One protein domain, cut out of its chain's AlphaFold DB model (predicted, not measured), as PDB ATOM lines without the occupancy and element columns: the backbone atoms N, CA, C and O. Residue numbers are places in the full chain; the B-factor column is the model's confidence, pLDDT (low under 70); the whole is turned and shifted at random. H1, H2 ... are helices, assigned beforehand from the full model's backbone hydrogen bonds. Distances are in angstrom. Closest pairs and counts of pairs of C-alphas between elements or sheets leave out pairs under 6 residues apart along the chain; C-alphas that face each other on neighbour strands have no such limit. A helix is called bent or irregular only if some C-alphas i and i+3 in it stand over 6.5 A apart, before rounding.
ATOM      1  N   LEU A   2     229.937 244.514 283.132       50.91
ATOM      2  CA  LEU A   2     229.414 244.276 284.497       50.91
ATOM      3  C   LEU A   2     230.101 245.129 285.585       50.91
ATOM      4  O   LEU A   2     229.420 245.941 286.214       50.91
ATOM      5  N   LEU A   3     231.439 245.103 285.653       65.75
ATOM      6  CA  LEU A   3     232.231 245.996 286.518       65.75
ATOM      7  C   LEU A   3     231.855 247.483 286.385       65.75
ATOM      8  O   LEU A   3     231.837 248.215 287.365       65.75
ATOM      9  N   LYS A   4     231.512 247.959 285.179       70.00
ATOM     10  CA  LYS A   4     231.122 249.362 284.960       70.00
ATOM     11  C   LYS A   4     229.777 249.679 285.610       70.00
ATOM     12  O   LYS A   4     229.614 250.764 286.156       70.00
ATOM     13  N   SER A   5     228.814 248.758 285.565       73.62
ATOM     14  CA  SER A   5     227.545 248.904 286.292       73.62
ATOM     15  C   SER A   5     227.730 248.858 287.812       73.62
ATOM     16  O   SER A   5     227.047 249.601 288.513       73.62
ATOM     17  N   GLU A   6     228.669 248.055 288.315       76.06
ATOM     18  CA  GLU A   6     229.017 247.985 289.741       76.06
ATOM     19  C   GLU A   6     229.697 249.281 290.208       76.06
ATOM     20  O   GLU A   6     229.204 249.926 291.133       76.06
ATOM     21  N   TRP A   7     230.719 249.764 289.492       75.50
ATOM     22  CA  TRP A   7     231.349 251.064 289.754       75.50
ATOM     23  C   TRP A   7     230.359 252.230 289.667       75.50
ATOM     24  O   TRP A   7     230.280 253.049 290.581       75.50
ATOM     25  N   MET A   8     229.515 252.271 288.630       77.25
ATOM     26  CA  MET A   8     228.435 253.260 288.519       77.25
ATOM     27  C   MET A   8     227.402 253.182 289.651       77.25
ATOM     28  O   MET A   8     226.657 254.151 289.824       77.25
ATOM     29  N   SER A   9     227.300 252.060 290.365       80.31
ATOM     30  CA  SER A   9     226.403 251.894 291.516       80.31
ATOM     31  C   SER A   9     227.094 252.318 292.812       80.31
ATOM     32  O   SER A   9     226.495 253.067 293.580       80.31
ATOM     33  N   LEU A  10     228.378 251.974 292.984       82.56
ATOM     34  CA  LEU A  10     229.214 252.456 294.087       82.56
ATOM     35  C   LEU A  10     229.255 253.990 294.138       82.56
ATOM     36  O   LEU A  10     228.918 254.570 295.165       82.56
ATOM     37  N   ILE A  11     229.570 254.654 293.017       81.62
ATOM     38  CA  ILE A  11     229.650 256.128 292.944       81.62
ATOM     39  C   ILE A  11     228.307 256.785 293.314       81.62
ATOM     40  O   ILE A  11     228.282 257.867 293.895       81.62
ATOM     41  N   LYS A  12     227.172 256.134 293.012       85.25
ATOM     42  CA  LYS A  12     225.839 256.642 293.384       85.25
ATOM     43  C   LYS A  12     225.522 256.442 294.863       85.25
ATOM     44  O   LYS A  12     224.932 257.340 295.451       85.25
ATOM     45  N   GLY A  13     225.909 255.305 295.446       82.38
ATOM     46  CA  GLY A  13     225.760 255.050 296.881       82.38
ATOM     47  C   GLY A  13     226.596 256.014 297.711       82.38
ATOM     48  O   GLY A  13     226.051 256.752 298.522       82.38
ATOM     49  N   VAL A  14     227.899 256.071 297.422       84.44
ATOM     50  CA  VAL A  14     228.847 256.986 298.073       84.44
ATOM     51  C   VAL A  14     228.405 258.440 297.901       84.44
ATOM     52  O   VAL A  14     228.362 259.173 298.881       84.44
ATOM     53  N   GLY A  15     227.984 258.846 296.697       84.50
ATOM     54  CA  GLY A  15     227.470 260.196 296.453       84.50
ATOM     55  C   GLY A  15     226.212 260.539 297.249       84.50
ATOM     56  O   GLY A  15     226.136 261.629 297.807       84.50
ATOM     57  N   ARG A  16     225.242 259.622 297.348       85.31
ATOM     58  CA  ARG A  16     224.044 259.844 298.171       85.31
ATOM     59  C   ARG A  16     224.402 259.997 299.648       85.31
ATOM     60  O   ARG A  16     224.054 261.013 300.237       85.31
ATOM     61  N   CYS A  17     225.128 259.035 300.218       83.56
ATOM     62  CA  CYS A  17     225.474 259.070 301.638       83.56
ATOM     63  C   CYS A  17     226.360 260.283 301.975       83.56
ATOM     64  O   CYS A  17     226.136 260.930 302.992       83.56
ATOM     65  N   ALA A  18     227.302 260.661 301.102       85.88
ATOM     66  CA  ALA A  18     228.105 261.872 301.279       85.88
ATOM     67  C   ALA A  18     227.256 263.155 301.227       85.88
ATOM     68  O   ALA A  18     227.496 264.066 302.016       85.88
ATOM     69  N   LEU A  19     226.246 263.233 300.348       85.88
ATOM     70  CA  LEU A  19     225.317 264.368 300.293       85.88
ATOM     71  C   LEU A  19     224.476 264.473 301.570       85.88
ATOM     72  O   LEU A  19     224.398 265.544 302.167       85.88
ATOM     73  N   GLU A  20     223.888 263.359 302.007       86.00
ATOM     74  CA  GLU A  20     223.084 263.281 303.232       86.00
ATOM     75  C   GLU A  20     223.919 263.677 304.467       86.00
ATOM     76  O   GLU A  20     223.482 264.512 305.258       86.00
ATOM     77  N   LYS A  21     225.165 263.190 304.573       85.00
ATOM     78  CA  LYS A  21     226.112 263.546 305.649       85.00
ATOM     79  C   LYS A  21     226.595 264.996 305.592       85.00
ATOM     80  O   LYS A  21     226.717 265.637 306.635       85.00
ATOM     81  N   LYS A  22     226.850 265.548 304.400       86.56
ATOM     82  CA  LYS A  22     227.231 266.962 304.236       86.56
ATOM     83  C   LYS A  22     226.088 267.885 304.672       86.56
ATOM     84  O   LYS A  22     226.354 268.882 305.336       86.56
ATOM     85  N   ILE A  23     224.836 267.530 304.366       86.69
ATOM     86  CA  ILE A  23     223.644 268.254 304.839       86.69
ATOM     87  C   ILE A  23     223.506 268.126 306.365       86.69
ATOM     88  O   ILE A  23     223.450 269.152 307.031       86.69
ATOM     89  N   GLU A  24     223.569 266.916 306.936       87.56
ATOM     90  CA  GLU A  24     223.506 266.688 308.396       87.56
ATOM     91  C   GLU A  24     224.572 267.498 309.164       87.56
ATOM     92  O   GLU A  24     224.274 268.132 310.179       87.56
ATOM     93  N   LYS A  25     225.809 267.547 308.651       88.12
ATOM     94  CA  LYS A  25     226.923 268.312 309.237       88.12
ATOM     95  C   LYS A  25     226.739 269.829 309.109       88.12
ATOM     96  O   LYS A  25     227.124 270.560 310.021       88.12
ATOM     97  N   LEU A  26     226.151 270.313 308.013       86.81
ATOM     98  CA  LEU A  26     225.849 271.737 307.821       86.81
ATOM     99  C   LEU A  26     224.642 272.197 308.650       86.81
ATOM    100  O   LEU A  26     224.707 273.273 309.236       86.81
ATOM    101  N   ASP A  27     223.586 271.385 308.766       85.56
ATOM    102  CA  ASP A  27     222.469 271.651 309.681       85.56
ATOM    103  C   ASP A  27     222.957 271.665 311.138       85.56
ATOM    104  O   ASP A  27     222.634 272.587 311.882       85.56
ATOM    105  N   SER A  28     223.845 270.737 311.516       89.62
ATOM    106  CA  SER A  28     224.498 270.747 312.835       89.62
ATOM    107  C   SER A  28     225.342 272.010 313.068       89.62
ATOM    108  O   SER A  28     225.308 272.578 314.160       89.62
ATOM    109  N   LYS A  29     226.086 272.496 312.055       89.94
ATOM    110  CA  LYS A  29     226.821 273.774 312.157       89.94
ATOM    111  C   LYS A  29     225.853 274.957 312.292       89.94
ATOM    112  O   LYS A  29     226.094 275.830 313.120       89.94
ATOM    113  N   ARG A  30     224.740 274.966 311.549       88.50
ATOM    114  CA  ARG A  30     223.688 275.994 311.626       88.50
ATOM    115  C   ARG A  30     223.035 276.044 313.009       88.50
ATOM    116  O   ARG A  30     222.922 277.128 313.571       88.50
ATOM    117  N   GLU A  31     222.657 274.903 313.585       86.12
ATOM    118  CA  GLU A  31     222.112 274.833 314.951       86.12
ATOM    119  C   GLU A  31     223.134 275.303 316.001       86.12
ATOM    120  O   GLU A  31     222.788 276.076 316.893       86.12
ATOM    121  N   ALA A  32     224.411 274.928 315.860       88.88
ATOM    122  CA  ALA A  32     225.477 275.399 316.746       88.88
ATOM    123  C   ALA A  32     225.730 276.917 316.634       88.88
ATOM    124  O   ALA A  32     225.962 277.574 317.648       88.88
ATOM    125  N   LEU A  33     225.663 277.496 315.429       84.31
ATOM    126  CA  LEU A  33     225.780 278.944 315.217       84.31
ATOM    127  C   LEU A  33     224.575 279.706 315.779       84.31
ATOM    128  O   LEU A  33     224.763 280.710 316.461       84.31
ATOM    129  N   LEU A  34     223.354 279.204 315.566       76.88
ATOM    130  CA  LEU A  34     222.136 279.760 316.168       76.88
ATOM    131  C   LEU A  34     222.199 279.721 317.702       76.88
ATOM    132  O   LEU A  34     221.860 280.709 318.346       76.88
ATOM    133  N   SER A  35     222.699 278.626 318.285       79.56
ATOM    134  CA  SER A  35     222.897 278.497 319.734       79.56
ATOM    135  C   SER A  35     223.945 279.482 320.277       79.56
ATOM    136  O   SER A  35     223.706 280.132 321.298       79.56
ATOM    137  N   LYS A  36     225.075 279.667 319.577       83.12
ATOM    138  CA  LYS A  36     226.069 280.704 319.916       83.12
ATOM    139  C   LYS A  36     225.469 282.110 319.849       83.12
ATOM    140  O   LYS A  36     225.683 282.904 320.759       83.12
ATOM    141  N   LEU A  37     224.699 282.406 318.800       77.81
ATOM    142  CA  LEU A  37     224.037 283.698 318.615       77.81
ATOM    143  C   LEU A  37     223.012 283.959 319.731       77.81
ATOM    144  O   LEU A  37     223.011 285.047 320.303       77.81
ATOM    145  N   SER A  38     222.205 282.964 320.120       72.31
ATOM    146  CA  SER A  38     221.274 283.115 321.245       72.31
ATOM    147  C   SER A  38     221.998 283.325 322.577       72.31
ATOM    148  O   SER A  38     221.603 284.200 323.341       72.31
ATOM    149  N   ALA A  39     223.094 282.603 322.843       72.69
ATOM    150  CA  ALA A  39     223.892 282.803 324.057       72.69
ATOM    151  C   ALA A  39     224.497 284.221 324.127       72.69
ATOM    152  O   ALA A  39     224.423 284.870 325.170       72.69
ATOM    153  N   LEU A  40     225.007 284.737 323.002       67.56
ATOM    154  CA  LEU A  40     225.508 286.114 322.875       67.56
ATOM    155  C   LEU A  40     224.412 287.191 322.963       67.56
ATOM    156  O   LEU A  40     224.744 288.359 323.164       67.56
ATOM    157  N   SER A  41     223.136 286.822 322.829       56.81
ATOM    158  CA  SER A  41     221.984 287.704 323.068       56.81
ATOM    159  C   SER A  41     221.519 287.677 324.532       56.81
ATOM    160  O   SER A  41     221.039 288.678 325.049       56.81
ATOM    161  N   ILE A  42     221.697 286.548 325.228       49.53
ATOM    162  CA  ILE A  42     221.248 286.353 326.619       49.53
ATOM    163  C   ILE A  42     222.224 286.971 327.635       49.53
ATOM    164  O   ILE A  42     221.793 287.464 328.674       49.53
ATOM    165  N   SER A  43     223.526 287.038 327.337       51.91
ATOM    166  CA  SER A  43     224.532 287.707 328.184       51.91
ATOM    167  C   SER A  43     224.474 289.246 328.117       51.91
ATOM    168  O   SER A  43     225.498 289.922 328.004       51.91
ATOM    169  N   HIS A  44     223.272 289.825 328.101       48.53
ATOM    170  CA  HIS A  44     223.041 291.274 328.044       48.53
ATOM    171  C   HIS A  44     222.820 291.906 329.434       48.53
ATOM    172  O   HIS A  44     222.713 293.123 329.534       48.53
ATOM    173  N   ALA A  45     222.742 291.086 330.489       46.84
ATOM    174  CA  ALA A  45     222.261 291.497 331.810       46.84
ATOM    175  C   ALA A  45     223.328 292.041 332.785       46.84
ATOM    176  O   ALA A  45     222.956 292.739 333.720       46.84
ATOM    177  N   VAL A  46     224.622 291.715 332.619       51.03
ATOM    178  CA  VAL A  46     225.692 292.136 333.555       51.03
ATOM    179  C   VAL A  46     227.038 292.338 332.838       51.03
ATOM    180  O   VAL A  46     227.680 291.358 332.464       51.03
ATOM    181  N   ALA A  47     227.462 293.595 332.674       43.91
ATOM    182  CA  ALA A  47     228.848 294.082 332.513       43.91
ATOM    183  C   ALA A  47     228.822 295.626 332.456       43.91
ATOM    184  O   ALA A  47     227.840 296.175 331.966       43.91
ATOM    185  N   VAL A  48     229.863 296.316 332.945       51.72
ATOM    186  CA  VAL A  48     229.843 297.791 333.135       51.72
ATOM    187  C   VAL A  48     230.681 298.570 332.102       51.72
ATOM    188  O   VAL A  48     230.343 299.706 331.789       51.72
ATOM    189  N   ASP A  49     231.711 297.966 331.499       53.41
ATOM    190  CA  ASP A  49     232.543 298.620 330.472       53.41
ATOM    191  C   ASP A  49     232.002 298.384 329.053       53.41
ATOM    192  O   ASP A  49     232.288 297.377 328.399       53.41
ATOM    193  N   GLU A  50     231.182 299.311 328.558       57.47
ATOM    194  CA  GLU A  50     230.391 299.073 327.347       57.47
ATOM    195  C   GLU A  50     231.179 299.138 326.026       57.47
ATOM    196  O   GLU A  50     230.965 298.307 325.144       57.47
ATOM    197  N   SER A  51     232.074 300.114 325.837       55.44
ATOM    198  CA  SER A  51     232.530 300.535 324.497       55.44
ATOM    199  C   SER A  51     233.328 299.471 323.725       55.44
ATOM    200  O   SER A  51     232.905 299.042 322.644       55.44
ATOM    201  N   GLU A  52     234.456 298.999 324.263       54.00
ATOM    202  CA  GLU A  52     235.275 297.964 323.617       54.00
ATOM    203  C   GLU A  52     234.560 296.611 323.560       54.00
ATOM    204  O   GLU A  52     234.658 295.893 322.558       54.00
ATOM    205  N   ILE A  53     233.797 296.268 324.605       58.31
ATOM    206  CA  ILE A  53     233.029 295.021 324.650       58.31
ATOM    207  C   ILE A  53     231.968 295.033 323.545       58.31
ATOM    208  O   ILE A  53     231.864 294.055 322.806       58.31
ATOM    209  N   ILE A  54     231.244 296.139 323.347       60.59
ATOM    210  CA  ILE A  54     230.296 296.307 322.238       60.59
ATOM    211  C   ILE A  54     231.009 296.225 320.883       60.59
ATOM    212  O   ILE A  54     230.507 295.539 319.993       60.59
ATOM    213  N   GLN A  55     232.169 296.863 320.707       61.25
ATOM    214  CA  GLN A  55     232.932 296.818 319.450       61.25
ATOM    215  C   GLN A  55     233.354 295.378 319.093       61.25
ATOM    216  O   GLN A  55     233.099 294.888 317.989       61.25
ATOM    217  N   LYS A  56     233.926 294.654 320.061       62.41
ATOM    218  CA  LYS A  56     234.387 293.264 319.914       62.41
ATOM    219  C   LYS A  56     233.219 292.287 319.732       62.41
ATOM    220  O   LYS A  56     233.286 291.394 318.890       62.41
ATOM    221  N   ARG A  57     232.112 292.496 320.452       60.53
ATOM    222  CA  ARG A  57     230.867 291.711 320.355       60.53
ATOM    223  C   ARG A  57     230.146 291.942 319.024       60.53
ATOM    224  O   ARG A  57     229.677 290.966 318.454       60.53
ATOM    225  N   LYS A  58     230.128 293.172 318.488       67.25
ATOM    226  CA  LYS A  58     229.659 293.485 317.120       67.25
ATOM    227  C   LYS A  58     230.494 292.772 316.054       67.25
ATOM    228  O   LYS A  58     229.923 292.230 315.111       67.25
ATOM    229  N   SER A  59     231.819 292.717 316.221       69.81
ATOM    230  CA  SER A  59     232.691 291.942 315.326       69.81
ATOM    231  C   SER A  59     232.309 290.454 315.343       69.81
ATOM    232  O   SER A  59     231.908 289.904 314.318       69.81
ATOM    233  N   ILE A  60     232.280 289.835 316.530       72.69
ATOM    234  CA  ILE A  60     231.945 288.412 316.713       72.69
ATOM    235  C   ILE A  60     230.525 288.069 316.220       72.69
ATOM    236  O   ILE A  60     230.325 287.019 315.610       72.69
ATOM    237  N   THR A  61     229.520 288.928 316.434       75.50
ATOM    238  CA  THR A  61     228.171 288.672 315.893       75.50
ATOM    239  C   THR A  61     228.118 288.835 314.377       75.50
ATOM    240  O   THR A  61     227.425 288.050 313.734       75.50
ATOM    241  N   SER A  62     228.869 289.768 313.783       75.81
ATOM    242  CA  SER A  62     228.969 289.888 312.323       75.81
ATOM    243  C   SER A  62     229.683 288.693 311.676       75.81
ATOM    244  O   SER A  62     229.233 288.212 310.637       75.81
ATOM    245  N   GLU A  63     230.712 288.148 312.330       81.12
ATOM    246  CA  GLU A  63     231.401 286.916 311.927       81.12
ATOM    247  C   GLU A  63     230.456 285.706 312.010       81.12
ATOM    248  O   GLU A  63     230.292 284.979 311.031       81.12
ATOM    249  N   ILE A  64     229.737 285.531 313.128       80.00
ATOM    250  CA  ILE A  64     228.744 284.453 313.289       80.00
ATOM    251  C   ILE A  64     227.594 284.586 312.279       80.00
ATOM    252  O   ILE A  64     227.122 283.576 311.759       80.00
ATOM    253  N   LEU A  65     227.146 285.807 311.962       75.25
ATOM    254  CA  LEU A  65     226.123 286.053 310.939       75.25
ATOM    255  C   LEU A  65     226.636 285.783 309.518       75.25
ATOM    256  O   LEU A  65     225.877 285.269 308.694       75.25
ATOM    257  N   TYR A  66     227.907 286.075 309.224       84.38
ATOM    258  CA  TYR A  66     228.550 285.681 307.969       84.38
ATOM    259  C   TYR A  66     228.609 284.153 307.847       84.38
ATOM    260  O   TYR A  66     228.140 283.597 306.856       84.38
ATOM    261  N   ASP A  67     229.097 283.474 308.885       82.19
ATOM    262  CA  ASP A  67     229.268 282.018 308.934       82.19
ATOM    263  C   ASP A  67     227.912 281.275 308.884       82.19
ATOM    264  O   ASP A  67     227.768 280.209 308.271       82.19
ATOM    265  N   LEU A  68     226.859 281.880 309.450       77.81
ATOM    266  CA  LEU A  68     225.472 281.417 309.334       77.81
ATOM    267  C   LEU A  68     224.934 281.620 307.912       77.81
ATOM    268  O   LEU A  68     224.350 280.704 307.337       77.81
ATOM    269  N   ARG A  69     225.176 282.783 307.298       77.44
ATOM    270  CA  ARG A  69     224.771 283.061 305.912       77.44
ATOM    271  C   ARG A  69     225.486 282.150 304.912       77.44
ATOM    272  O   ARG A  69     224.859 281.688 303.961       77.44
ATOM    273  N   GLU A  70     226.770 281.856 305.117       85.44
ATOM    274  CA  GLU A  70     227.508 280.893 304.296       85.44
ATOM    275  C   GLU A  70     226.947 279.476 304.472       85.44
ATOM    276  O   GLU A  70     226.653 278.806 303.482       85.44
ATOM    277  N   THR A  71     226.713 279.028 305.710       81.62
ATOM    278  CA  THR A  71     226.142 277.691 305.949       81.62
ATOM    279  C   THR A  71     224.717 277.542 305.416       81.62
ATOM    280  O   THR A  71     224.403 276.484 304.871       81.62
ATOM    281  N   GLU A  72     223.876 278.580 305.459       77.81
ATOM    282  CA  GLU A  72     222.567 278.563 304.793       77.81
ATOM    283  C   GLU A  72     222.679 278.556 303.262       77.81
ATOM    284  O   GLU A  72     221.982 277.774 302.613       77.81
ATOM    285  N   ASN A  73     223.595 279.332 302.669       77.88
ATOM    286  CA  ASN A  73     223.870 279.279 301.228       77.88
ATOM    287  C   ASN A  73     224.326 277.876 300.787       77.88
ATOM    288  O   ASN A  73     223.828 277.347 299.790       77.88
ATOM    289  N   LEU A  74     225.226 277.242 301.547       81.62
ATOM    290  CA  LEU A  74     225.682 275.872 301.300       81.62
ATOM    291  C   LEU A  74     224.545 274.856 301.495       81.62
ATOM    292  O   LEU A  74     224.381 273.964 300.663       81.62
ATOM    293  N   LEU A  75     223.709 274.995 302.530       78.75
ATOM    294  CA  LEU A  75     222.530 274.140 302.726       78.75
ATOM    295  C   LEU A  75     221.544 274.258 301.564       78.75
ATOM    296  O   LEU A  75     221.065 273.234 301.081       78.75
ATOM    297  N   LEU A  76     221.264 275.470 301.079       76.06
ATOM    298  CA  LEU A  76     220.434 275.697 299.894       76.06
ATOM    299  C   LEU A  76     221.064 275.059 298.648       76.06
ATOM    300  O   LEU A  76     220.376 274.358 297.906       76.06
ATOM    301  N   GLN A  77     222.375 275.221 298.449       80.94
ATOM    302  CA  GLN A  77     223.111 274.610 297.341       80.94
ATOM    303  C   GLN A  77     223.011 273.076 297.373       80.94
ATOM    304  O   GLN A  77     222.558 272.481 296.392       80.94
ATOM    305  N   PHE A  78     223.357 272.430 298.491       83.00
ATOM    306  CA  PHE A  78     223.322 270.970 298.621       83.00
ATOM    307  C   PHE A  78     221.890 270.408 298.586       83.00
ATOM    308  O   PHE A  78     221.655 269.426 297.882       83.00
ATOM    309  N   ARG A  79     220.905 271.054 299.232       82.00
ATOM    310  CA  ARG A  79     219.483 270.649 299.168       82.00
ATOM    311  C   ARG A  79     218.847 270.867 297.790       82.00
ATOM    312  O   ARG A  79     217.882 270.184 297.464       82.00
ATOM    313  N   SER A  80     219.378 271.779 296.968       77.44
ATOM    314  CA  SER A  80     218.941 271.951 295.572       77.44
ATOM    315  C   SER A  80     219.472 270.871 294.618       77.44
ATOM    316  O   SER A  80     219.016 270.778 293.473       77.44
ATOM    317  N   MET A  81     220.427 270.040 295.058       78.88
ATOM    318  CA  MET A  81     220.929 268.930 294.252       78.88
ATOM    319  C   MET A  81     219.964 267.737 294.256       78.88
ATOM    320  O   MET A  81     219.288 267.431 295.232       78.88
ATOM    321  N   HIS A  82     219.938 267.017 293.137       75.38
ATOM    322  CA  HIS A  82     219.229 265.744 292.993       75.38
ATOM    323  C   HIS A  82     219.808 264.663 293.936       75.38
ATOM    324  O   HIS A  82     221.015 264.639 294.132       75.38
ATOM    325  N   GLU A  83     219.006 263.702 294.423       77.94
ATOM    326  CA  GLU A  83     219.387 262.656 295.417       77.94
ATOM    327  C   GLU A  83     220.578 261.727 295.055       77.94
ATOM    328  O   GLU A  83     220.876 260.772 295.780       77.94
ATOM    329  N   ALA A  84     221.172 261.882 293.871       79.12
ATOM    330  CA  ALA A  84     222.268 261.060 293.364       79.12
ATOM    331  C   ALA A  84     222.962 261.736 292.163       79.12
ATOM    332  O   ALA A  84     222.276 262.389 291.361       79.12
ATOM    333  N   PRO A  85     224.276 261.507 291.960       81.06
ATOM    334  CA  PRO A  85     225.021 262.033 290.819       81.06
ATOM    335  C   PRO A  85     224.526 261.473 289.477       81.06
ATOM    336  O   PRO A  85     224.026 260.348 289.365       81.06
ATOM    337  N   SER A  86     224.683 262.279 288.424       77.75
ATOM    338  CA  SER A  86     224.083 262.016 287.111       77.75
ATOM    339  C   SER A  86     224.601 260.729 286.445       77.75
ATOM    340  O   SER A  86     225.724 260.268 286.675       77.75
ATOM    341  N   LYS A  87     223.793 260.139 285.551       75.88
ATOM    342  CA  LYS A  87     224.179 258.928 284.797       75.88
ATOM    343  C   LYS A  87     225.415 259.135 283.913       75.88
ATOM    344  O   LYS A  87     226.163 258.184 283.723       75.88
ATOM    345  N   TRP A  88     225.638 260.345 283.390       79.62
ATOM    346  CA  TRP A  88     226.819 260.629 282.568       79.62
ATOM    347  C   TRP A  88     228.075 260.766 283.435       79.62
ATOM    348  O   TRP A  88     229.079 260.138 283.124       79.62
ATOM    349  N   LEU A  89     227.996 261.498 284.554       74.38
ATOM    350  CA  LEU A  89     229.130 261.721 285.457       74.38
ATOM    351  C   LEU A  89     229.581 260.402 286.094       74.38
ATOM    352  O   LEU A  89     230.753 260.047 286.048       74.38
ATOM    353  N   THR A  90     228.619 259.622 286.593       77.00
ATOM    354  CA  THR A  90     228.891 258.290 287.157       77.00
ATOM    355  C   THR A  90     229.455 257.320 286.121       77.00
ATOM    356  O   THR A  90     230.312 256.516 286.478       77.00
ATOM    357  N   SER A  91     229.044 257.401 284.844       73.06
ATOM    358  CA  SER A  91     229.697 256.639 283.769       73.06
ATOM    359  C   SER A  91     231.127 257.109 283.543       73.06
ATOM    360  O   SER A  91     232.011 256.268 283.543       73.06
ATOM    361  N   ALA A  92     231.364 258.412 283.375       69.56
ATOM    362  CA  ALA A  92     232.687 258.956 283.068       69.56
ATOM    363  C   ALA A  92     233.716 258.623 284.162       69.56
ATOM    364  O   ALA A  92     234.823 258.188 283.859       69.56
ATOM    365  N   MET A  93     233.322 258.726 285.434       67.56
ATOM    366  CA  MET A  93     234.144 258.297 286.568       67.56
ATOM    367  C   MET A  93     234.388 256.778 286.573       67.56
ATOM    368  O   MET A  93     235.511 256.338 286.802       67.56
ATOM    369  N   ALA A  94     233.372 255.961 286.264       71.50
ATOM    370  CA  ALA A  94     233.542 254.512 286.125       71.50
ATOM    371  C   ALA A  94     234.408 254.120 284.907       71.50
ATOM    372  O   ALA A  94     235.100 253.109 284.954       71.50
ATOM    373  N   ASP A  95     234.396 254.908 283.830       66.31
ATOM    374  CA  ASP A  95     235.248 254.729 282.650       66.31
ATOM    375  C   ASP A  95     236.707 255.111 282.950       66.31
ATOM    376  O   ASP A  95     237.616 254.377 282.561       66.31
ATOM    377  N   ALA A  96     236.949 256.176 283.723       65.94
ATOM    378  CA  ALA A  96     238.278 256.526 284.235       65.94
ATOM    379  C   ALA A  96     238.823 255.451 285.199       65.94
ATOM    380  O   ALA A  96     239.974 255.029 285.085       65.94
ATOM    381  N   ALA A  97     237.974 254.922 286.088       64.44
ATOM    382  CA  ALA A  97     238.312 253.804 286.973       64.44
ATOM    383  C   ALA A  97     238.634 252.494 286.219       64.44
ATOM    384  O   ALA A  97     239.374 251.656 286.736       64.44
ATOM    385  N   LEU A  98     238.105 252.308 285.003       62.97
ATOM    386  CA  LEU A  98     238.283 251.091 284.196       62.97
ATOM    387  C   LEU A  98     239.348 251.190 283.102       62.97
ATOM    388  O   LEU A  98     239.892 250.161 282.710       62.97
ATOM    389  N   SER A  99     239.696 252.389 282.637       56.19
ATOM    390  CA  SER A  99     240.715 252.596 281.589       56.19
ATOM    391  C   SER A  99     242.157 252.318 282.052       56.19
ATOM    392  O   SER A  99     243.094 252.446 281.266       56.19
ATOM    393  N   MET A 115     239.630 275.128 278.894       36.34
ATOM    394  CA  MET A 115     238.372 275.446 278.198       36.34
ATOM    395  C   MET A 115     237.253 275.908 279.137       36.34
ATOM    396  O   MET A 115     236.330 276.577 278.669       36.34
ATOM    397  N   TRP A 116     237.287 275.539 280.418       38.00
ATOM    398  CA  TRP A 116     236.264 275.923 281.393       38.00
ATOM    399  C   TRP A 116     236.539 277.312 281.972       38.00
ATOM    400  O   TRP A 116     235.649 278.161 281.940       38.00
ATOM    401  N   GLU A 117     237.780 277.596 282.368       37.78
ATOM    402  CA  GLU A 117     238.222 278.930 282.812       37.78
ATOM    403  C   GLU A 117     237.904 280.001 281.746       37.78
ATOM    404  O   GLU A 117     237.246 281.005 282.028       37.78
ATOM    405  N   LYS A 118     238.216 279.716 280.471       40.16
ATOM    406  CA  LYS A 118     237.901 280.587 279.317       40.16
ATOM    407  C   LYS A 118     236.402 280.717 278.985       40.16
ATOM    408  O   LYS A 118     236.041 281.535 278.138       40.16
ATOM    409  N   ARG A 119     235.518 279.930 279.615       37.88
ATOM    410  CA  ARG A 119     234.049 280.037 279.482       37.88
ATOM    411  C   ARG A 119     233.394 280.747 280.661       37.88
ATOM    412  O   ARG A 119     232.427 281.469 280.437       37.88
ATOM    413  N   ILE A 120     233.930 280.592 281.873       39.28
ATOM    414  CA  ILE A 120     233.459 281.299 283.075       39.28
ATOM    415  C   ILE A 120     233.507 282.820 282.842       39.28
ATOM    416  O   ILE A 120     232.513 283.508 283.065       39.28
ATOM    417  N   TYR A 121     234.588 283.322 282.236       36.88
ATOM    418  CA  TYR A 121     234.741 284.736 281.861       36.88
ATOM    419  C   TYR A 121     233.801 285.252 280.748       36.88
ATOM    420  O   TYR A 121     233.828 286.441 280.442       36.88
ATOM    421  N   ARG A 122     232.956 284.412 280.125       34.31
ATOM    422  CA  ARG A 122     232.069 284.808 279.005       34.31
ATOM    423  C   ARG A 122     230.572 284.862 279.352       34.31
ATOM    424  O   ARG A 122     229.740 284.733 278.459       34.31
ATOM    425  N   ARG A 123     230.224 285.065 280.635       34.94
ATOM    426  CA  ARG A 123     228.865 285.436 281.119       34.94
ATOM    427  C   ARG A 123     227.714 284.506 280.661       34.94
ATOM    428  O   ARG A 123     226.565 284.924 280.538       34.94
ATOM    429  N   TYR A 124     228.013 283.233 280.384       36.50
ATOM    430  CA  TYR A 124     227.141 282.347 279.597       36.50
ATOM    431  C   TYR A 124     226.206 281.472 280.459       36.50
ATOM    432  O   TYR A 124     226.497 280.313 280.763       36.50
ATOM    433  N   HIS A 125     225.044 282.007 280.840       43.28
ATOM    434  CA  HIS A 125     224.067 281.297 281.677       43.28
ATOM    435  C   HIS A 125     223.082 280.459 280.842       43.28
ATOM    436  O   HIS A 125     222.166 280.985 280.219       43.28
ATOM    437  N   GLY A 126     223.228 279.129 280.854       45.00
ATOM    438  CA  GLY A 126     222.347 278.229 280.096       45.00
ATOM    439  C   GLY A 126     222.224 276.809 280.658       45.00
ATOM    440  O   GLY A 126     222.862 276.437 281.642       45.00
ATOM    441  N   ALA A 127     221.411 275.972 280.006       46.88
ATOM    442  CA  ALA A 127     221.131 274.604 280.465       46.88
ATOM    443  C   ALA A 127     222.360 273.666 280.467       46.88
ATOM    444  O   ALA A 127     222.356 272.663 281.180       46.88
ATOM    445  N   LYS A 128     223.418 273.988 279.703       48.88
ATOM    446  CA  LYS A 128     224.729 273.317 279.801       48.88
ATOM    447  C   LYS A 128     225.457 273.738 281.081       48.88
ATOM    448  O   LYS A 128     225.725 272.872 281.906       48.88
ATOM    449  N   PHE A 129     225.600 275.044 281.322       52.00
ATOM    450  CA  PHE A 129     226.202 275.606 282.538       52.00
ATOM    451  C   PHE A 129     225.592 275.028 283.829       52.00
ATOM    452  O   PHE A 129     226.326 274.574 284.698       52.00
ATOM    453  N   LYS A 130     224.255 274.921 283.938       55.69
ATOM    454  CA  LYS A 130     223.614 274.294 285.119       55.69
ATOM    455  C   LYS A 130     223.989 272.811 285.310       55.69
ATOM    456  O   LYS A 130     224.099 272.361 286.448       55.69
ATOM    457  N   ARG A 131     224.207 272.047 284.230       57.50
ATOM    458  CA  ARG A 131     224.663 270.636 284.274       57.50
ATOM    459  C   ARG A 131     226.166 270.498 284.530       57.50
ATOM    460  O   ARG A 131     226.600 269.461 285.016       57.50
ATOM    461  N   GLU A 132     226.937 271.512 284.158       57.28
ATOM    462  CA  GLU A 132     228.394 271.574 284.288       57.28
ATOM    463  C   GLU A 132     228.789 272.010 285.713       57.28
ATOM    464  O   GLU A 132     229.533 271.294 286.379       57.28
ATOM    465  N   TYR A 133     228.168 273.067 286.249       61.56
ATOM    466  CA  TYR A 133     228.318 273.507 287.643       61.56
ATOM    467  C   TYR A 133     227.922 272.415 288.650       61.56
ATOM    468  O   TYR A 133     228.706 272.068 289.529       61.56
ATOM    469  N   THR A 134     226.745 271.797 288.476       68.31
ATOM    470  CA  THR A 134     226.308 270.694 289.356       68.31
ATOM    471  C   THR A 134     227.186 269.448 289.245       68.31
ATOM    472  O   THR A 134     227.249 268.663 290.184       68.31
ATOM    473  N   ALA A 135     227.895 269.238 288.131       71.56
ATOM    474  CA  ALA A 135     228.871 268.156 288.044       71.56
ATOM    475  C   ALA A 135     230.143 268.469 288.845       71.56
ATOM    476  O   ALA A 135     230.692 267.567 289.470       71.56
ATOM    477  N   GLN A 136     230.579 269.731 288.880       72.50
ATOM    478  CA  GLN A 136     231.742 270.147 289.660       72.50
ATOM    479  C   GLN A 136     231.475 270.086 291.173       72.50
ATOM    480  O   GLN A 136     232.319 269.571 291.902       72.50
ATOM    481  N   THR A 137     230.281 270.482 291.638       78.62
ATOM    482  CA  THR A 137     229.871 270.308 293.050       78.62
ATOM    483  C   THR A 137     229.719 268.835 293.441       78.62
ATOM    484  O   THR A 137     230.010 268.463 294.575       78.62
ATOM    485  N   TRP A 138     229.319 267.967 292.504       80.75
ATOM    486  CA  TRP A 138     229.356 266.517 292.713       80.75
ATOM    487  C   TRP A 138     230.785 265.969 292.808       80.75
ATOM    488  O   TRP A 138     231.029 265.079 293.616       80.75
ATOM    489  N   VAL A 139     231.731 266.474 292.011       78.25
ATOM    490  CA  VAL A 139     233.131 266.019 292.049       78.25
ATOM    491  C   VAL A 139     233.838 266.461 293.332       78.25
ATOM    492  O   VAL A 139     234.528 265.633 293.922       78.25
ATOM    493  N   SER A 140     233.636 267.694 293.816       79.81
ATOM    494  CA  SER A 140     234.201 268.125 295.105       79.81
ATOM    495  C   SER A 140     233.611 267.332 296.272       79.81
ATOM    496  O   SER A 140     234.362 266.764 297.060       79.81
ATOM    497  N   LEU A 141     232.284 267.168 296.324       82.44
ATOM    498  CA  LEU A 141     231.613 266.361 297.350       82.44
ATOM    499  C   LEU A 141     232.084 264.895 297.355       82.44
ATOM    500  O   LEU A 141     232.211 264.296 298.419       82.44
ATOM    501  N   LEU A 142     232.369 264.313 296.184       82.38
ATOM    502  CA  LEU A 142     232.923 262.959 296.071       82.38
ATOM    503  C   LEU A 142     234.426 262.890 296.396       82.38
ATOM    504  O   LEU A 142     234.895 261.829 296.793       82.38
ATOM    505  N   ALA A 143     235.186 263.977 296.255       78.75
ATOM    506  CA  ALA A 143     236.577 264.040 296.709       78.75
ATOM    507  C   ALA A 143     236.656 264.168 298.241       78.75
ATOM    508  O   ALA A 143     237.428 263.459 298.881       78.75
ATOM    509  N   GLU A 144     235.794 264.998 298.831       78.19
ATOM    510  CA  GLU A 144     235.656 265.166 300.281       78.19
ATOM    511  C   GLU A 144     234.965 263.991 300.989       78.19
ATOM    512  O   GLU A 144     235.015 263.917 302.214       78.19
ATOM    513  N   ALA A 145     234.292 263.090 300.263       78.31
ATOM    514  CA  ALA A 145     233.425 262.053 300.837       78.31
ATOM    515  C   ALA A 145     234.102 261.220 301.944       78.31
ATOM    516  O   ALA A 145     233.447 260.806 302.894       78.31
ATOM    517  N   GLU A 146     235.416 261.022 301.857       71.00
ATOM    518  CA  GLU A 146     236.227 260.320 302.856       71.00
ATOM    519  C   GLU A 146     236.256 261.018 304.231       71.00
ATOM    520  O   GLU A 146     236.249 260.346 305.257       71.00
ATOM    521  N   GLN A 147     236.186 262.354 304.269       71.94
ATOM    522  CA  GLN A 147     236.114 263.155 305.502       71.94
ATOM    523  C   GLN A 147     234.717 263.154 306.152       71.94
ATOM    524  O   GLN A 147     234.550 263.667 307.263       71.94
ATOM    525  N   HIS A 148     233.704 262.623 305.456       67.31
ATOM    526  CA  HIS A 148     232.299 262.644 305.885       67.31
ATOM    527  C   HIS A 148     231.660 261.241 305.982       67.31
ATOM    528  O   HIS A 148     230.508 261.149 306.398       67.31
ATOM    529  N   LEU A 149     232.371 260.159 305.620       76.81
ATOM    530  CA  LEU A 149     231.856 258.778 305.600       76.81
ATOM    531  C   LEU A 149     232.583 257.856 306.590       76.81
ATOM    532  O   LEU A 149     233.700 257.391 306.353       76.81
ATOM    533  N   THR A 150     231.891 257.519 307.674       75.62
ATOM    534  CA  THR A 150     232.329 256.575 308.705       75.62
ATOM    535  C   THR A 150     232.063 255.116 308.303       75.62
ATOM    536  O   THR A 150     231.329 254.815 307.358       75.62
ATOM    537  N   ALA A 151     232.599 254.163 309.075       71.19
ATOM    538  CA  ALA A 151     232.352 252.727 308.885       71.19
ATOM    539  C   ALA A 151     230.854 252.332 308.931       71.19
ATOM    540  O   ALA A 151     230.466 251.299 308.372       71.19
ATOM    541  N   ALA A 152     230.001 253.152 309.561       72.06
ATOM    542  CA  ALA A 152     228.553 252.963 309.546       72.06
ATOM    543  C   ALA A 152     227.957 253.278 308.162       72.06
ATOM    544  O   ALA A 152     227.210 252.457 307.627       72.06
ATOM    545  N   GLU A 153     228.343 254.395 307.534       76.50
ATOM    546  CA  GLU A 153     227.869 254.736 306.189       76.50
ATOM    547  C   GLU A 153     228.454 253.804 305.110       76.50
ATOM    548  O   GLU A 153     227.732 253.412 304.194       76.50
ATOM    549  N   TRP A 154     229.700 253.326 305.240       78.06
ATOM    550  CA  TRP A 154     230.231 252.269 304.353       78.06
ATOM    551  C   TRP A 154     229.418 250.966 304.435       78.06
ATOM    552  O   TRP A 154     229.226 250.269 303.431       78.06
ATOM    553  N   SER A 155     228.874 250.662 305.617       76.62
ATOM    554  CA  SER A 155     227.941 249.550 305.807       76.62
ATOM    555  C   SER A 155     226.571 249.835 305.181       76.62
ATOM    556  O   SER A 155     225.982 248.942 304.574       76.62
ATOM    557  N   GLU A 156     226.076 251.072 305.241       76.25
ATOM    558  CA  GLU A 156     224.849 251.476 304.546       76.25
ATOM    559  C   GLU A 156     224.983 251.399 303.019       76.25
ATOM    560  O   GLU A 156     224.103 250.834 302.365       76.25
ATOM    561  N   VAL A 157     226.105 251.848 302.444       78.44
ATOM    562  CA  VAL A 157     226.394 251.707 301.005       78.44
ATOM    563  C   VAL A 157     226.361 250.229 300.589       78.44
ATOM    564  O   VAL A 157     225.724 249.903 299.581       78.44
ATOM    565  N   SER A 158     226.950 249.322 301.381       75.69
ATOM    566  CA  SER A 158     226.867 247.865 301.162       75.69
ATOM    567  C   SER A 158     225.421 247.355 301.145       75.69
ATOM    568  O   SER A 158     225.010 246.693 300.185       75.69
ATOM    569  N   ILE A 159     224.614 247.722 302.145       70.69
ATOM    570  CA  ILE A 159     223.219 247.270 302.257       70.69
ATOM    571  C   ILE A 159     222.347 247.859 301.136       70.69
ATOM    572  O   ILE A 159     221.513 247.152 300.571       70.69
ATOM    573  N   HIS A 160     222.508 249.145 300.810       67.94
ATOM    574  CA  HIS A 160     221.613 249.864 299.900       67.94
ATOM    575  C   HIS A 160     221.978 249.683 298.416       67.94
ATOM    576  O   HIS A 160     221.073 249.633 297.579       67.94
ATOM    577  N   THR A 161     223.263 249.594 298.053       69.81
ATOM    578  CA  THR A 161     223.670 249.482 296.634       69.81
ATOM    579  C   THR A 161     224.033 248.069 296.192       69.81
ATOM    580  O   THR A 161     223.752 247.722 295.046       69.81
ATOM    581  N   PHE A 162     224.568 247.238 297.090       68.56
ATOM    582  CA  PHE A 162     224.979 245.860 296.785       68.56
ATOM    583  C   PHE A 162     224.144 244.789 297.512       68.56
ATOM    584  O   PHE A 162     224.280 243.603 297.229       68.56
ATOM    585  N   GLY A 163     223.245 245.168 298.427       68.81
ATOM    586  CA  GLY A 163     222.382 244.217 299.140       68.81
ATOM    587  C   GLY A 163     223.154 243.222 300.013       68.81
ATOM    588  O   GLY A 163     222.713 242.084 300.163       68.81
ATOM    589  N   ASN A 164     224.302 243.641 300.560       63.09
ATOM    590  CA  ASN A 164     225.288 242.815 301.273       63.09
ATOM    591  C   ASN A 164     225.975 241.717 300.432       63.09
ATOM    592  O   ASN A 164     226.537 240.790 301.011       63.09
ATOM    593  N   SER A 165     225.988 241.796 299.092       61.09
ATOM    594  CA  SER A 165     226.800 240.870 298.276       61.09
ATOM    595  C   SER A 165     228.310 241.141 298.352       61.09
ATOM    596  O   SER A 165     229.099 240.251 298.053       61.09
ATOM    597  N   VAL A 166     228.715 242.347 298.765       65.69
ATOM    598  CA  VAL A 166     230.116 242.765 298.925       65.69
ATOM    599  C   VAL A 166     230.297 243.373 300.316       65.69
ATOM    600  O   VAL A 166     229.469 244.177 300.752       65.69
ATOM    601  N   SER A 167     231.364 242.990 301.026       73.38
ATOM    602  CA  SER A 167     231.608 243.458 302.398       73.38
ATOM    603  C   SER A 167     231.822 244.985 302.456       73.38
ATOM    604  O   SER A 167     232.358 245.562 301.502       73.38
ATOM    605  N   PRO A 168     231.465 245.664 303.566       72.50
ATOM    606  CA  PRO A 168     231.718 247.098 303.728       72.50
ATOM    607  C   PRO A 168     233.201 247.461 303.576       72.50
ATOM    608  O   PRO A 168     233.523 248.446 302.918       72.50
ATOM    609  N   LYS A 169     234.109 246.619 304.096       71.19
ATOM    610  CA  LYS A 169     235.563 246.813 303.977       71.19
ATOM    611  C   LYS A 169     236.028 246.692 302.520       71.19
ATOM    612  O   LYS A 169     236.787 247.534 302.059       71.19
ATOM    613  N   ASN A 170     235.520 245.719 301.758       72.94
ATOM    614  CA  ASN A 170     235.862 245.569 300.339       72.94
ATOM    615  C   ASN A 170     235.305 246.730 299.501       72.94
ATOM    616  O   ASN A 170     235.958 247.156 298.554       72.94
ATOM    617  N   ILE A 171     234.135 247.270 299.856       75.81
ATOM    618  CA  ILE A 171     233.543 248.471 299.244       75.81
ATOM    619  C   ILE A 171     234.392 249.717 299.530       75.81
ATOM    620  O   ILE A 171     234.697 250.465 298.603       75.81
ATOM    621  N   GLN A 172     234.825 249.902 300.778       77.44
ATOM    622  CA  GLN A 172     235.694 251.000 301.201       77.44
ATOM    623  C   GLN A 172     237.069 250.937 300.507       77.44
ATOM    624  O   GLN A 172     237.487 251.903 299.873       77.44
ATOM    625  N   LEU A 173     237.734 249.775 300.511       73.81
ATOM    626  CA  LEU A 173     238.986 249.538 299.773       73.81
ATOM    627  C   LEU A 173     238.812 249.759 298.260       73.81
ATOM    628  O   LEU A 173     239.666 250.349 297.597       73.81
ATOM    629  N   SER A 174     237.677 249.334 297.702       74.44
ATOM    630  CA  SER A 174     237.342 249.556 296.292       74.44
ATOM    631  C   SER A 174     237.135 251.038 295.964       74.44
ATOM    632  O   SER A 174     237.503 251.474 294.873       74.44
ATOM    633  N   TRP A 175     236.612 251.834 296.900       80.31
ATOM    634  CA  TRP A 175     236.561 253.287 296.767       80.31
ATOM    635  C   TRP A 175     237.968 253.900 296.791       80.31
ATOM    636  O   TRP A 175     238.382 254.495 295.789       80.31
ATOM    637  N   HIS A 176     238.712 253.685 297.885       73.62
ATOM    638  CA  HIS A 176     240.039 254.266 298.116       73.62
ATOM    639  C   HIS A 176     241.044 253.922 297.013       73.62
ATOM    640  O   HIS A 176     241.767 254.799 296.561       73.62
ATOM    641  N   HIS A 177     241.095 252.669 296.545       69.75
ATOM    642  CA  HIS A 177     242.106 252.250 295.569       69.75
ATOM    643  C   HIS A 177     241.676 252.417 294.109       69.75
ATOM    644  O   HIS A 177     242.542 252.481 293.230       69.75
ATOM    645  N   ARG A 178     240.367 252.445 293.799       66.69
ATOM    646  CA  ARG A 178     239.885 252.320 292.407       66.69
ATOM    647  C   ARG A 178     238.966 253.438 291.905       66.69
ATOM    648  O   ARG A 178     238.893 253.588 290.687       66.69
ATOM    649  N   VAL A 179     238.318 254.237 292.766       72.56
ATOM    650  CA  VAL A 179     237.234 255.154 292.330       72.56
ATOM    651  C   VAL A 179     237.333 256.597 292.839       72.56
ATOM    652  O   VAL A 179     236.797 257.485 292.175       72.56
ATOM    653  N   ARG A 180     238.000 256.856 293.974       73.38
ATOM    654  CA  ARG A 180     238.134 258.209 294.552       73.38
ATOM    655  C   ARG A 180     238.581 259.242 293.483       73.38
ATOM    656  O   ARG A 180     239.539 258.968 292.760       73.38
ATOM    657  N   PRO A 181     237.928 260.422 293.357       68.62
ATOM    658  CA  PRO A 181     238.177 261.348 292.242       68.62
ATOM    659  C   PRO A 181     239.596 261.918 292.154       68.62
ATOM    660  O   PRO A 181     240.025 262.275 291.062       68.62
ATOM    661  N   SER A 182     240.304 262.022 293.284       65.19
ATOM    662  CA  SER A 182     241.655 262.596 293.353       65.19
ATOM    663  C   SER A 182     242.773 261.611 292.996       65.19
ATOM    664  O   SER A 182     243.935 261.982 293.065       65.19
ATOM    665  N   LEU A 183     242.467 260.352 292.663       69.88
ATOM    666  CA  LEU A 183     243.502 259.351 292.399       69.88
ATOM    667  C   LEU A 183     244.217 259.614 291.073       69.88
ATOM    668  O   LEU A 183     243.586 259.623 290.009       69.88
ATOM    669  N   ASN A 184     245.545 259.697 291.123       63.31
ATOM    670  CA  ASN A 184     246.350 259.828 289.921       63.31
ATOM    671  C   ASN A 184     246.258 258.555 289.060       63.31
ATOM    672  O   ASN A 184     246.709 257.463 289.425       63.31
TER     673      ASN A 184
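AT A GLANCE: This is residues 2 to 99 and 115 to 184 of the 1152 residues of an uncharacterized protein of Opisthorchis felineus (UniProt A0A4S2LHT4). A long helical hairpin, H1 folding back into H2, makes the longest axis, and residues 42 to 56 at its turn stick out. Near the first residues of H1, H3 and H6 pack on it, H5 crosses it, and H7 packs on H6; H4 touches no helix. The printed part has 168 residues with seven named helices, H1 to H7 in order, and no named strand: all helix. It is loose, with a radius of gyration of the C-alphas of 21.2 A, and spans 72 by 44 by 27 A.

HOW THE PARTS SIT: H1, residues 2 to 42, is the hub, touching four helices. It forms a helical hairpin with H2, residues 50 to 79, at a shallow tilt of 24 degrees, opposite ways; their closest C-alphas, Arg 30 and Leu 68, are 6.2 A apart. With residues 4 to 12 alone H1 touches H3, residues 87 to 98, closest at the C-alphas of Met 8 and Thr 90, 5.2 A. H4, residues 115 to 120, is apart from H1. H5, residues 127 to 147, touches H1 about perpendicular at 81 degrees, with its residues 138 to 145 alone; the closest C-alphas, Ala 18 and Ala 145, are 5.3 A apart. H6, residues 151 to 162, touches residues 9 to 17 of H1 alone, closest at the C-alphas of Gly 13 and Val 157, 5.3 A. H7, residues 168 to 178, touches H6 about perpendicular at 87 degrees; the closest C-alphas, Ser 155 and Pro 168, are 5.0 A apart. The helix packing is mostly crossed. Every O i to N i+4 pair is within hydrogen-bond range in H2, H3, H6 and H7; H1 has 36 of 37, H4 1 of 2 and H5 14 of 17.

IN THESE COORDINATES: H1 begins at C-alpha 2 (229.414, 244.276, 284.497) and is 60.1 A long; H2 is 41.5 A and H5 31.3 A. H5 is irregular: C-alphas 143 and 146 are 7.2 A apart. H7 ends at C-alpha 178 (239.885, 252.320, 292.407).

THE WHOLE: The C-alphas farthest apart, Leu 2 and Val 48, are 72.3 A apart. Residues 100 to 114 are not printed; C-alphas 99 and 115 are 23.2 A apart across this cut. Of the links that are printed whole, none is long. The mean pLDDT of the printed part is 70.4, with residues 40 to 59 and 115 to 134 among those under 70.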